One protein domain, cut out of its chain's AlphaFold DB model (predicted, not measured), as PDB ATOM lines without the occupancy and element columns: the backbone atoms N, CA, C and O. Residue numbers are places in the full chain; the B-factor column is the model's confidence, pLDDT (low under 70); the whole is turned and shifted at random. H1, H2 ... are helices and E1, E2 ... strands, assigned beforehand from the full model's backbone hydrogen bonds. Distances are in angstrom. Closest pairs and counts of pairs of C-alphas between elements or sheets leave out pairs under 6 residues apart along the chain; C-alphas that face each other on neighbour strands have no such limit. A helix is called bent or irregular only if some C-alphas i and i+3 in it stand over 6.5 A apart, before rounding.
ATOM      1  N   TRP A   9      71.326 192.175 222.813       98.12
ATOM      2  CA  TRP A   9      71.338 191.044 223.734       98.12
ATOM      3  C   TRP A   9      69.923 190.669 224.130       98.12
ATOM      4  O   TRP A   9      69.182 191.528 224.590       98.12
ATOM      5  N   TYR A  10      69.580 189.392 223.995       98.12
ATOM      6  CA  TYR A  10      68.356 188.793 224.513       98.12
ATOM      7  C   TYR A  10      68.699 187.830 225.650       98.12
ATOM      8  O   TYR A  10      69.632 187.037 225.533       98.12
ATOM      9  N   GLN A  11      67.949 187.879 226.749       96.75
ATOM     10  CA  GLN A  11      68.332 187.176 227.977       96.75
ATOM     11  C   GLN A  11      68.209 185.641 227.927       96.75
ATOM     12  O   GLN A  11      68.838 184.974 228.743       96.75
ATOM     13  N   PHE A  12      67.424 185.062 227.005       94.56
ATOM     14  CA  PHE A  12      67.180 183.612 226.982       94.56
ATOM     15  C   PHE A  12      67.953 182.867 225.875       94.56
ATOM     16  O   PHE A  12      68.140 183.411 224.783       94.56
ATOM     17  N   PRO A  13      68.340 181.596 226.120       94.81
ATOM     18  CA  PRO A  13      68.170 180.847 227.377       94.81
ATOM     19  C   PRO A  13      69.129 181.337 228.474       94.81
ATOM     20  O   PRO A  13      70.283 181.617 228.192       94.81
ATOM     21  N   GLU A  14      68.675 181.438 229.725       88.00
ATOM     22  CA  GLU A  14      69.562 181.800 230.841       88.00
ATOM     23  C   GLU A  14      70.482 180.625 231.243       88.00
ATOM     24  O   GLU A  14      70.026 179.476 231.210       88.00
ATOM     25  N   PRO A  15      71.714 180.892 231.730       90.50
ATOM     26  CA  PRO A  15      72.343 182.213 231.880       90.50
ATOM     27  C   PRO A  15      73.053 182.720 230.613       90.50
ATOM     28  O   PRO A  15      73.577 183.834 230.622       90.50
ATOM     29  N   GLU A  16      73.134 181.915 229.553       93.25
ATOM     30  CA  GLU A  16      73.973 182.212 228.388       93.25
ATOM     31  C   GLU A  16      73.424 183.312 227.484       93.25
ATOM     32  O   GLU A  16      74.219 183.948 226.805       93.25
ATOM     33  N   GLY A  17      72.108 183.517 227.452       95.62
ATOM     34  CA  GLY A  17      71.405 184.431 226.557       95.62
ATOM     35  C   GLY A  17      71.730 184.236 225.074       95.62
ATOM     36  O   GLY A  17      72.268 183.216 224.630       95.62
ATOM     37  N   ARG A  18      71.389 185.248 224.278       96.31
ATOM     38  CA  ARG A  18      71.733 185.330 222.859       96.31
ATOM     39  C   ARG A  18      72.205 186.733 222.504       96.31
ATOM     40  O   ARG A  18      71.457 187.702 222.615       96.31
ATOM     41  N   GLY A  19      73.428 186.816 221.988       97.25
ATOM     42  CA  GLY A  19      73.961 188.030 221.378       97.25
ATOM     43  C   GLY A  19      73.632 188.107 219.892       97.25
ATOM     44  O   GLY A  19      73.802 187.124 219.176       97.25
ATOM     45  N   TYR A  20      73.213 189.287 219.450       98.00
ATOM     46  CA  TYR A  20      73.028 189.662 218.054       98.00
ATOM     47  C   TYR A  20      74.241 190.462 217.597       98.00
ATOM     48  O   TYR A  20      74.621 191.448 218.239       98.00
ATOM     49  N   ARG A  21      74.854 190.036 216.498       97.19
ATOM     50  CA  ARG A  21      76.009 190.697 215.878       97.19
ATOM     51  C   ARG A  21      75.615 191.351 214.563       97.19
ATOM     52  O   ARG A  21      74.475 191.240 214.121       97.19
ATOM     53  N   GLU A  22      76.565 192.021 213.917       97.06
ATOM     54  CA  GLU A  22      76.331 192.641 212.609       97.06
ATOM     55  C   GLU A  22      75.747 191.664 211.583       97.06
ATOM     56  O   GLU A  22      74.865 192.040 210.818       97.06
ATOM     57  N   GLU A  23      76.234 190.420 211.544       97.19
ATOM     58  CA  GLU A  23      75.731 189.398 210.626       97.19
ATOM     59  C   GLU A  23      74.243 189.085 210.841       97.19
ATOM     60  O   GLU A  23      73.517 188.937 209.859       97.19
ATOM     61  N   ASP A  24      73.783 189.061 212.093       97.94
ATOM     62  CA  ASP A  24      72.377 188.854 212.439       97.94
ATOM     63  C   ASP A  24      71.556 190.100 212.094       97.94
ATOM     64  O   ASP A  24      70.516 190.025 211.445       97.94
ATOM     65  N   LEU A  25      72.055 191.275 212.488       98.12
ATOM     66  CA  LEU A  25      71.346 192.547 212.350       98.12
ATOM     67  C   LEU A  25      71.295 193.070 210.912       98.12
ATOM     68  O   LEU A  25      70.650 194.084 210.664       98.12
ATOM     69  N   ARG A  26      71.935 192.400 209.948       97.94
ATOM     70  CA  ARG A  26      71.726 192.645 208.512       97.94
ATOM     71  C   ARG A  26      70.438 192.016 207.988       97.94
ATOM     72  O   ARG A  26      69.961 192.461 206.948       97.94
ATOM     73  N   ASP A  27      69.881 191.018 208.673       98.25
ATOM     74  CA  ASP A  27      68.618 190.382 208.298       98.25
ATOM     75  C   ASP A  27      67.431 191.100 208.974       98.25
ATOM     76  O   ASP A  27      67.284 191.020 210.198       98.25
ATOM     77  N   PRO A  28      66.536 191.763 208.214       98.19
ATOM     78  CA  PRO A  28      65.349 192.415 208.768       98.19
ATOM     79  C   PRO A  28      64.456 191.493 209.610       98.19
ATOM     80  O   PRO A  28      63.756 191.969 210.504       98.19
ATOM     81  N   ALA A  29      64.452 190.180 209.345       98.44
ATOM     82  CA  ALA A  29      63.682 189.224 210.136       98.44
ATOM     83  C   ALA A  29      64.241 189.080 211.560       98.44
ATOM     84  O   ALA A  29      63.467 189.075 212.516       98.44
ATOM     85  N   LEU A  30      65.568 189.033 211.703       98.62
ATOM     86  CA  LEU A  30      66.235 188.972 213.006       98.62
ATOM     87  C   LEU A  30      66.183 190.312 213.743       98.62
ATOM     88  O   LEU A  30      66.071 190.328 214.965       98.62
ATOM     89  N   VAL A  31      66.187 191.439 213.021       98.62
ATOM     90  CA  VAL A  31      65.935 192.759 213.630       98.62
ATOM     91  C   VAL A  31      64.522 192.825 214.208       98.62
ATOM     92  O   VAL A  31      64.349 193.261 215.343       98.62
ATOM     93  N   LYS A  32      63.511 192.349 213.467       98.69
ATOM     94  CA  LYS A  32      62.132 192.285 213.971       98.69
ATOM     95  C   LYS A  32      62.031 191.415 215.224       98.69
ATOM     96  O   LYS A  32      61.389 191.814 216.183       98.69
ATOM     97  N   GLU A  33      62.657 190.243 215.213       98.56
ATOM     98  CA  GLU A  33      62.680 189.344 216.369       98.56
ATOM     99  C   GLU A  33      63.317 190.015 217.596       98.56
ATOM    100  O   GLU A  33      62.770 189.949 218.695       98.56
ATOM    101  N   LEU A  34      64.432 190.727 217.412       98.62
ATOM    102  CA  LEU A  34      65.051 191.504 218.483       98.62
ATOM    103  C   LEU A  34      64.115 192.602 219.010       98.62
ATOM    104  O   LEU A  34      64.007 192.765 220.224       98.62
ATOM    105  N   PHE A  35      63.401 193.308 218.129       98.56
ATOM    106  CA  PHE A  35      62.410 194.316 218.526       98.56
ATOM    107  C   PHE A  35      61.252 193.692 219.316       98.56
ATOM    108  O   PHE A  35      60.871 194.235 220.351       98.56
ATOM    109  N   ASP A  36      60.771 192.509 218.911       98.56
ATOM    110  CA  ASP A  36      59.731 191.768 219.641       98.56
ATOM    111  C   ASP A  36      60.181 191.454 221.079       98.56
ATOM    112  O   ASP A  36      59.388 191.505 222.019       98.56
ATOM    113  N   TYR A  37      61.468 191.151 221.277       98.38
ATOM    114  CA  TYR A  37      62.026 190.915 222.609       98.38
ATOM    115  C   TYR A  37      62.252 192.195 223.414       98.38
ATOM    116  O   TYR A  37      62.073 192.181 224.636       98.38
ATOM    117  N   CYS A  38      62.633 193.294 222.765       97.88
ATOM    118  CA  CYS A  38      62.764 194.590 223.422       97.88
ATOM    119  C   CYS A  38      61.407 195.127 223.894       97.88
ATOM    120  O   CYS A  38      61.311 195.611 225.021       97.88
ATOM    121  N   GLN A  39      60.344 194.936 223.105       96.94
ATOM    122  CA  GLN A  39      58.967 195.288 223.471       96.94
ATOM    123  C   GLN A  39      58.543 194.697 224.822       96.94
ATOM    124  O   GLN A  39      57.823 195.334 225.590       96.94
ATOM    125  N   ILE A  40      58.983 193.475 225.122       96.75
ATOM    126  CA  ILE A  40      58.661 192.771 226.371       96.75
ATOM    127  C   ILE A  40      59.781 192.859 227.419       96.75
ATOM    128  O   ILE A  40      59.771 192.103 228.390       96.75
ATOM    129  N   LEU A  41      60.728 193.788 227.241       95.75
ATOM    130  CA  LEU A  41      61.825 194.096 228.167       95.75
ATOM    131  C   LEU A  41      62.797 192.931 228.431       95.75
ATOM    132  O   LEU A  41      63.452 192.892 229.472       95.75
ATOM    133  N   TYR A  42      62.919 191.990 227.491       97.38
ATOM    134  CA  TYR A  42      63.859 190.862 227.583       97.38
ATOM    135  C   TYR A  42      65.092 191.003 226.700       97.38
ATOM    136  O   TYR A  42      65.992 190.159 226.763       97.38
ATOM    137  N   ALA A  43      65.140 192.049 225.881       97.94
ATOM    138  CA  ALA A  43      66.313 192.379 225.104       97.94
ATOM    139  C   ALA A  43      66.681 193.856 225.202       97.94
ATOM    140  O   ALA A  43      65.842 194.716 225.465       97.94
ATOM    141  N   VAL A  44      67.955 194.136 224.956       97.69
ATOM    142  CA  VAL A  44      68.531 195.479 224.911       97.69
ATOM    143  C   VAL A  44      69.392 195.619 223.662       97.69
ATOM    144  O   VAL A  44      70.070 194.676 223.250       97.69
ATOM    145  N   ILE A  45      69.381 196.808 223.070       98.44
ATOM    146  CA  ILE A  45      70.233 197.191 221.942       98.44
ATOM    147  C   ILE A  45      71.210 198.246 222.460       98.44
ATOM    148  O   ILE A  45      70.795 199.170 223.158       98.44
ATOM    149  N   SER A  46      72.504 198.107 222.169       98.00
ATOM    150  CA  SER A  46      73.490 199.132 222.537       98.00
ATOM    151  C   SER A  46      73.368 200.372 221.655       98.00
ATOM    152  O   SER A  46      72.763 200.337 220.583       98.00
ATOM    153  N   LYS A  47      74.024 201.469 222.048       97.62
ATOM    154  CA  LYS A  47      74.183 202.636 221.165       97.62
ATOM    155  C   LYS A  47      74.847 202.270 219.840       97.62
ATOM    156  O   LYS A  47      74.364 202.681 218.790       97.62
ATOM    157  N   GLU A  48      75.905 201.459 219.889       96.81
ATOM    158  CA  GLU A  48      76.585 200.947 218.692       96.81
ATOM    159  C   GLU A  48      75.628 200.112 217.822       96.81
ATOM    160  O   GLU A  48      75.645 200.222 216.598       96.81
ATOM    161  N   GLY A  49      74.742 199.330 218.446       97.81
ATOM    162  CA  GLY A  49      73.714 198.565 217.748       97.81
ATOM    163  C   GLY A  49      72.682 199.447 217.053       97.81
ATOM    164  O   GLY A  49      72.381 199.221 215.882       97.81
ATOM    165  N   TRP A  50      72.190 200.492 217.718       98.19
ATOM    166  CA  TRP A  50      71.287 201.464 217.094       98.19
ATOM    167  C   TRP A  50      71.943 202.210 215.927       98.19
ATOM    168  O   TRP A  50      71.324 202.359 214.871       98.19
ATOM    169  N   ASP A  51      73.205 202.623 216.078       97.56
ATOM    170  CA  ASP A  51      73.989 203.256 215.009       97.56
ATOM    171  C   ASP A  51      74.135 202.320 213.800       97.56
ATOM    172  O   ASP A  51      73.928 202.722 212.647       97.56
ATOM    173  N   PHE A  52      74.434 201.047 214.060       97.62
ATOM    174  CA  PHE A  52      74.529 200.020 213.031       97.62
ATOM    175  C   PHE A  52      73.196 199.810 212.304       97.62
ATOM    176  O   PHE A  52      73.165 199.823 211.071       97.62
ATOM    177  N   LEU A  53      72.091 199.671 213.040       98.50
ATOM    178  CA  LEU A  53      70.752 199.490 212.475       98.50
ATOM    179  C   LEU A  53      70.348 200.671 211.588       98.50
ATOM    180  O   LEU A  53      69.893 200.466 210.459       98.50
ATOM    181  N   LEU A  54      70.566 201.905 212.057       98.31
ATOM    182  CA  LEU A  54      70.279 203.122 211.294       98.31
ATOM    183  C   LEU A  54      71.111 203.202 210.013       98.31
ATOM    184  O   LEU A  54      70.580 203.572 208.968       98.31
ATOM    185  N   SER A  55      72.397 202.851 210.079       98.38
ATOM    186  CA  SER A  55      73.276 202.878 208.905       98.38
ATOM    187  C   SER A  55      72.968 201.768 207.891       98.38
ATOM    188  O   SER A  55      73.150 201.978 206.693       98.38
ATOM    189  N   THR A  56      72.484 200.611 208.353       98.38
ATOM    190  CA  THR A  56      72.247 199.426 207.513       98.38
ATOM    191  C   THR A  56      70.872 199.446 206.851       98.38
ATOM    192  O   THR A  56      70.770 199.191 205.653       98.38
ATOM    193  N   HIS A  57      69.821 199.756 207.613       98.25
ATOM    194  CA  HIS A  57      68.430 199.679 207.144       98.25
ATOM    195  C   HIS A  57      67.827 201.052 206.842       98.25
ATOM    196  O   HIS A  57      66.919 201.175 206.023       98.25
ATOM    197  N   GLY A  58      68.341 202.104 207.483       98.44
ATOM    198  CA  GLY A  58      67.734 203.428 207.440       98.44
ATOM    199  C   GLY A  58      66.451 203.515 208.269       98.44
ATOM    200  O   GLY A  58      65.798 202.524 208.591       98.44
ATOM    201  N   LEU A  59      66.065 204.744 208.620       98.44
ATOM    202  CA  LEU A  59      64.942 204.986 209.529       98.44
ATOM    203  C   LEU A  59      63.602 204.441 209.001       98.44
ATOM    204  O   LEU A  59      62.809 203.922 209.779       98.44
ATOM    205  N   GLU A  60      63.333 204.570 207.699       98.31
ATOM    206  CA  GLU A  60      62.059 204.127 207.114       98.31
ATOM    207  C   GLU A  60      61.854 202.617 207.224       98.31
ATOM    208  O   GLU A  60      60.746 202.173 207.514       98.31
ATOM    209  N   GLU A  61      62.905 201.829 206.997       98.50
ATOM    210  CA  GLU A  61      62.798 200.376 207.091       98.50
ATOM    211  C   GLU A  61      62.695 199.926 208.545       98.50
ATOM    212  O   GLU A  61      61.849 199.092 208.862       98.50
ATOM    213  N   LEU A  62      63.457 200.548 209.453       98.62
ATOM    214  CA  LEU A  62      63.303 200.308 210.889       98.62
ATOM    215  C   LEU A  62      61.884 200.623 211.368       98.62
ATOM    216  O   LEU A  62      61.338 199.850 212.144       98.62
ATOM    217  N   TYR A  63      61.249 201.677 210.850       98.62
ATOM    218  CA  TYR A  63      59.851 201.976 211.166       98.62
ATOM    219  C   TYR A  63      58.890 200.889 210.661       98.62
ATOM    220  O   TYR A  63      57.962 200.503 211.367       98.62
ATOM    221  N   ARG A  64      59.111 200.340 209.456       98.50
ATOM    222  CA  ARG A  64      58.298 199.218 208.940       98.50
ATOM    223  C   ARG A  64      58.467 197.957 209.783       98.50
ATOM    224  O   ARG A  64      57.488 197.246 210.012       98.50
ATOM    225  N   ILE A  65      59.695 197.666 210.209       98.56
ATOM    226  CA  ILE A  65      60.002 196.544 211.099       98.56
ATOM    227  C   ILE A  65      59.303 196.745 212.444       98.56
ATOM    228  O   ILE A  65      58.608 195.843 212.905       98.56
ATOM    229  N   ASP A  66      59.420 197.941 213.012       98.31
ATOM    230  CA  ASP A  66      58.805 198.320 214.277       98.31
ATOM    231  C   ASP A  66      57.279 198.194 214.247       98.31
ATOM    232  O   ASP A  66      56.715 197.496 215.081       98.31
ATOM    233  N   CYS A  67      56.612 198.699 213.204       97.50
ATOM    234  CA  CYS A  67      55.165 198.529 213.014       97.50
ATOM    235  C   CYS A  67      54.723 197.058 212.939       97.50
ATOM    236  O   CYS A  67      53.586 196.730 213.277       97.50
ATOM    237  N   ARG A  68      55.589 196.158 212.452       97.25
ATOM    238  CA  ARG A  68      55.317 194.711 212.423       97.25
ATOM    239  C   ARG A  68      55.624 194.030 213.751       97.25
ATOM    240  O   ARG A  68      55.088 192.950 213.997       97.25
ATOM    241  N   SER A  69      56.548 194.587 214.524       96.31
ATOM    242  CA  SER A  69      56.887 194.119 215.861       96.31
ATOM    243  C   SER A  69      55.814 194.528 216.868       96.31
ATOM    244  O   SER A  69      55.296 193.683 217.589       96.31
ATOM    245  N   GLY A  70      55.380 195.787 216.798       95.19
ATOM    246  CA  GLY A  70      54.484 196.403 217.766       95.19
ATOM    247  C   GLY A  70      55.219 196.917 219.000       95.19
ATOM    248  O   GLY A  70      54.600 197.012 220.057       95.19
ATOM    249  N   TRP A  71      56.522 197.211 218.887       97.50
ATOM    250  CA  TRP A  71      57.287 197.757 220.004       97.50
ATOM    251  C   TRP A  71      56.851 199.190 220.318       97.50
ATOM    252  O   TRP A  71      56.408 199.443 221.440       97.50
ATOM    253  N   HIS A  72      56.904 200.109 219.352       96.81
ATOM    254  CA  HIS A  72      56.474 201.486 219.580       96.81
ATOM    255  C   HIS A  72      55.057 201.747 219.048       96.81
ATOM    256  O   HIS A  72      54.672 201.308 217.965       96.81
ATOM    257  N   ASP A  73      54.291 202.562 219.778       92.69
ATOM    258  CA  ASP A  73      52.960 203.044 219.368       92.69
ATOM    259  C   ASP A  73      53.040 204.285 218.445       92.69
ATOM    260  O   ASP A  73      52.119 205.108 218.362       92.69
ATOM    261  N   SER A  74      54.166 204.474 217.750       95.25
ATOM    262  CA  SER A  74      54.437 205.674 216.963       95.25
ATOM    263  C   SER A  74      53.500 205.792 215.752       95.25
ATOM    264  O   SER A  74      53.595 205.059 214.766       95.25
ATOM    265  N   SER A  75      52.633 206.805 215.767       93.31
ATOM    266  CA  SER A  75      51.635 207.034 214.703       93.31
ATOM    267  C   SER A  75      52.204 207.388 213.319       93.31
ATOM    268  O   SER A  75      51.471 207.368 212.330       93.31
ATOM    269  N   ASN A  76      53.479 207.780 213.237       97.19
ATOM    270  CA  ASN A  76      54.166 208.130 211.994       97.19
ATOM    271  C   ASN A  76      55.696 208.092 212.172       97.19
ATOM    272  O   ASN A  76      56.207 208.024 213.288       97.19
ATOM    273  N   LEU A  77      56.424 208.231 211.059       97.62
ATOM    274  CA  LEU A  77      57.890 208.188 211.018       97.62
ATOM    275  C   LEU A  77      58.581 209.251 211.896       97.62
ATOM    276  O   LEU A  77      59.674 209.011 212.404       97.62
ATOM    277  N   ALA A  78      57.982 210.436 212.069       97.88
ATOM    278  CA  ALA A  78      58.570 211.489 212.898       97.88
ATOM    279  C   ALA A  78      58.427 211.180 214.395       97.88
ATOM    280  O   ALA A  78      59.375 211.404 215.143       97.88
ATOM    281  N   ALA A  79      57.282 210.625 214.809       98.06
ATOM    282  CA  ALA A  79      57.098 210.102 216.161       98.06
ATOM    283  C   ALA A  79      58.079 208.950 216.432       98.06
ATOM    284  O   ALA A  79      58.814 209.001 217.410       98.06
ATOM    285  N   PHE A  80      58.200 208.008 215.492       98.31
ATOM    286  CA  PHE A  80      59.132 206.886 215.614       98.31
ATOM    287  C   PHE A  80      60.588 207.337 215.737       98.31
ATOM    288  O   PHE A  80      61.340 206.796 216.536       98.31
ATOM    289  N   ARG A  81      60.999 208.372 214.992       98.31
ATOM    290  CA  ARG A  81      62.336 208.961 215.156       98.31
ATOM    291  C   ARG A  81      62.568 209.439 216.591       98.31
ATOM    292  O   ARG A  81      63.665 209.257 217.101       98.31
ATOM    293  N   ALA A  82      61.583 210.091 217.205       98.00
ATOM    294  CA  ALA A  82      61.721 210.600 218.566       98.00
ATOM    295  C   ALA A  82      61.839 209.454 219.580       98.00
ATOM    296  O   ALA A  82      62.714 209.507 220.443       98.00
ATOM    297  N   ASP A  83      61.018 208.414 219.422       97.50
ATOM    298  CA  ASP A  83      61.064 207.218 220.265       97.50
ATOM    299  C   ASP A  83      62.409 206.486 220.115       97.50
ATOM    300  O   ASP A  83      63.089 206.226 221.104       97.50
ATOM    301  N   LEU A  84      62.878 206.287 218.879       97.56
ATOM    302  CA  LEU A  84      64.177 205.673 218.598       97.56
ATOM    303  C   LEU A  84      65.339 206.458 219.220       97.56
ATOM    304  O   LEU A  84      66.235 205.860 219.810       97.56
ATOM    305  N   GLU A  85      65.358 207.792 219.111       97.19
ATOM    306  CA  GLU A  85      66.422 208.596 219.733       97.19
ATOM    307  C   GLU A  85      66.371 208.535 221.266       97.19
ATOM    308  O   GLU A  85      67.417 208.598 221.915       97.19
ATOM    309  N   MET A  86      65.185 208.383 221.861       96.81
ATOM    310  CA  MET A  86      65.043 208.161 223.300       96.81
ATOM    311  C   MET A  86      65.624 206.801 223.709       96.81
ATOM    312  O   MET A  86      66.471 206.762 224.605       96.81
ATOM    313  N   GLU A  87      65.243 205.721 223.019       96.81
ATOM    314  CA  GLU A  87      65.778 204.368 223.240       96.81
ATOM    315  C   GLU A  87      67.303 204.341 223.079       96.81
ATOM    316  O   GLU A  87      68.038 203.858 223.943       96.81
ATOM    317  N   ARG A  88      67.814 204.954 222.006       97.00
ATOM    318  CA  ARG A  88      69.251 205.070 221.735       97.00
ATOM    319  C   ARG A  88      69.981 205.909 222.781       97.00
ATOM    320  O   ARG A  88      71.106 205.582 223.147       97.00
ATOM    321  N   SER A  89      69.385 206.989 223.278       96.62
ATOM    322  CA  SER A  89      70.000 207.823 224.320       96.62
ATOM    323  C   SER A  89      70.115 207.080 225.657       96.62
ATOM    324  O   SER A  89      71.136 207.196 226.343       96.62
ATOM    325  N   ALA A  90      69.095 206.286 226.000       95.56
ATOM    326  CA  ALA A  90      69.043 205.484 227.220       95.56
ATOM    327  C   ALA A  90      69.851 204.173 227.136       95.56
ATOM    328  O   ALA A  90      70.193 203.599 228.171       95.56
ATOM    329  N   ALA A  91      70.169 203.710 225.924       96.81
ATOM    330  CA  ALA A  91      70.920 202.484 225.686       96.81
ATOM    331  C   ALA A  91      72.328 202.504 226.319       96.81
ATOM    332  O   ALA A  91      72.977 203.553 226.398       96.81
TER     333      ALA A  91
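Overview. This is residues 9 to 91 of the 95 residues of an uncharacterized protein of Colidextribacter sp. OB.20 (UniProt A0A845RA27). What shape do these atoms make? The sharply bent helix H3 has two arms, H3a and H3b, and H4 folds back from H3b to the first residues of H3a, these three making the sides of a rough triangle. H2 packs across H3b, and E1, with the loop of residues 9 to 17 before it, makes one end of the long axis. What is it built of? The printed part has 83 residues with two named strands and four named helices, in the order E1, H1, H2, E2, H3, H4; it is mostly helix, and no two named strands pair. It is compact, with a radius of gyration of the C-alphas of 12.0 A, and its outline is elongated, 37 by 23 by 23 A.

Arrangement. How do the first elements stand? E1, residues 18 to 20, and H1, residues 22 to 25, meet only through their link. H1 only just touches H2, residues 28 to 39, only at the corner, with 3 pairs of C-alphas within 8 A; the closest are those of Leu 25 and Val 31, 5.6 A apart. E2, residues 43 to 45, and E1 are near each other, and each pairs with no named strand. How does the long helix run? H3, residues 47 to 69, was assigned as one helix by its hydrogen bonds but is bent, with C-alphas 56 and 59 9.4 A apart; its arms H3a, residues 47 to 56, and H3b, residues 59 to 69, are about perpendicular at 73 degrees, only just beyond steep. H2 and H3b touch at a steep tilt of 62 degrees, the same way, the closest C-alphas being those of Asp 36 and Ser 69, 5.3 A apart. Where does the last helix go? With residues 77 to 81 alone, H4, residues 77 to 90, touches H3b about perpendicular at 86 degrees, the closest C-alphas being those of Tyr 63 and Leu 77, 6.5 A apart. H4 and H3a only just touch, only at their ends, with 3 pairs of C-alphas within 8 A; the closest are those of Lys 47 and Arg 88, 5.5 A apart. Are the helix backbones complete? In H2, H3a, H3b and H4 every O i to N i+4 pair is within hydrogen-bond range, while H1 is too short for such a pair.

Along the chain. Where does the first element begin? C-alpha 18 of E1 is at (71.733, 185.330, 222.859). How long are the helices? H2 measures 16.3 A from first to last C-alpha, H3a 14.2 A, H3b 14.9 A and H4 19.9 A. Where does H4 end? C-alpha 90 is at (69.043, 205.484, 227.220).

Size, cuts and confidence. How far does it reach? The two C-alphas farthest apart, those of Pro 15 and Ala 78, are 37.5 A apart. Is it continuous and well predicted? The printed part has no cut, and no link between named elements is long. The mean pLDDT of the printed part is 97.2, and no printed residue is under 70.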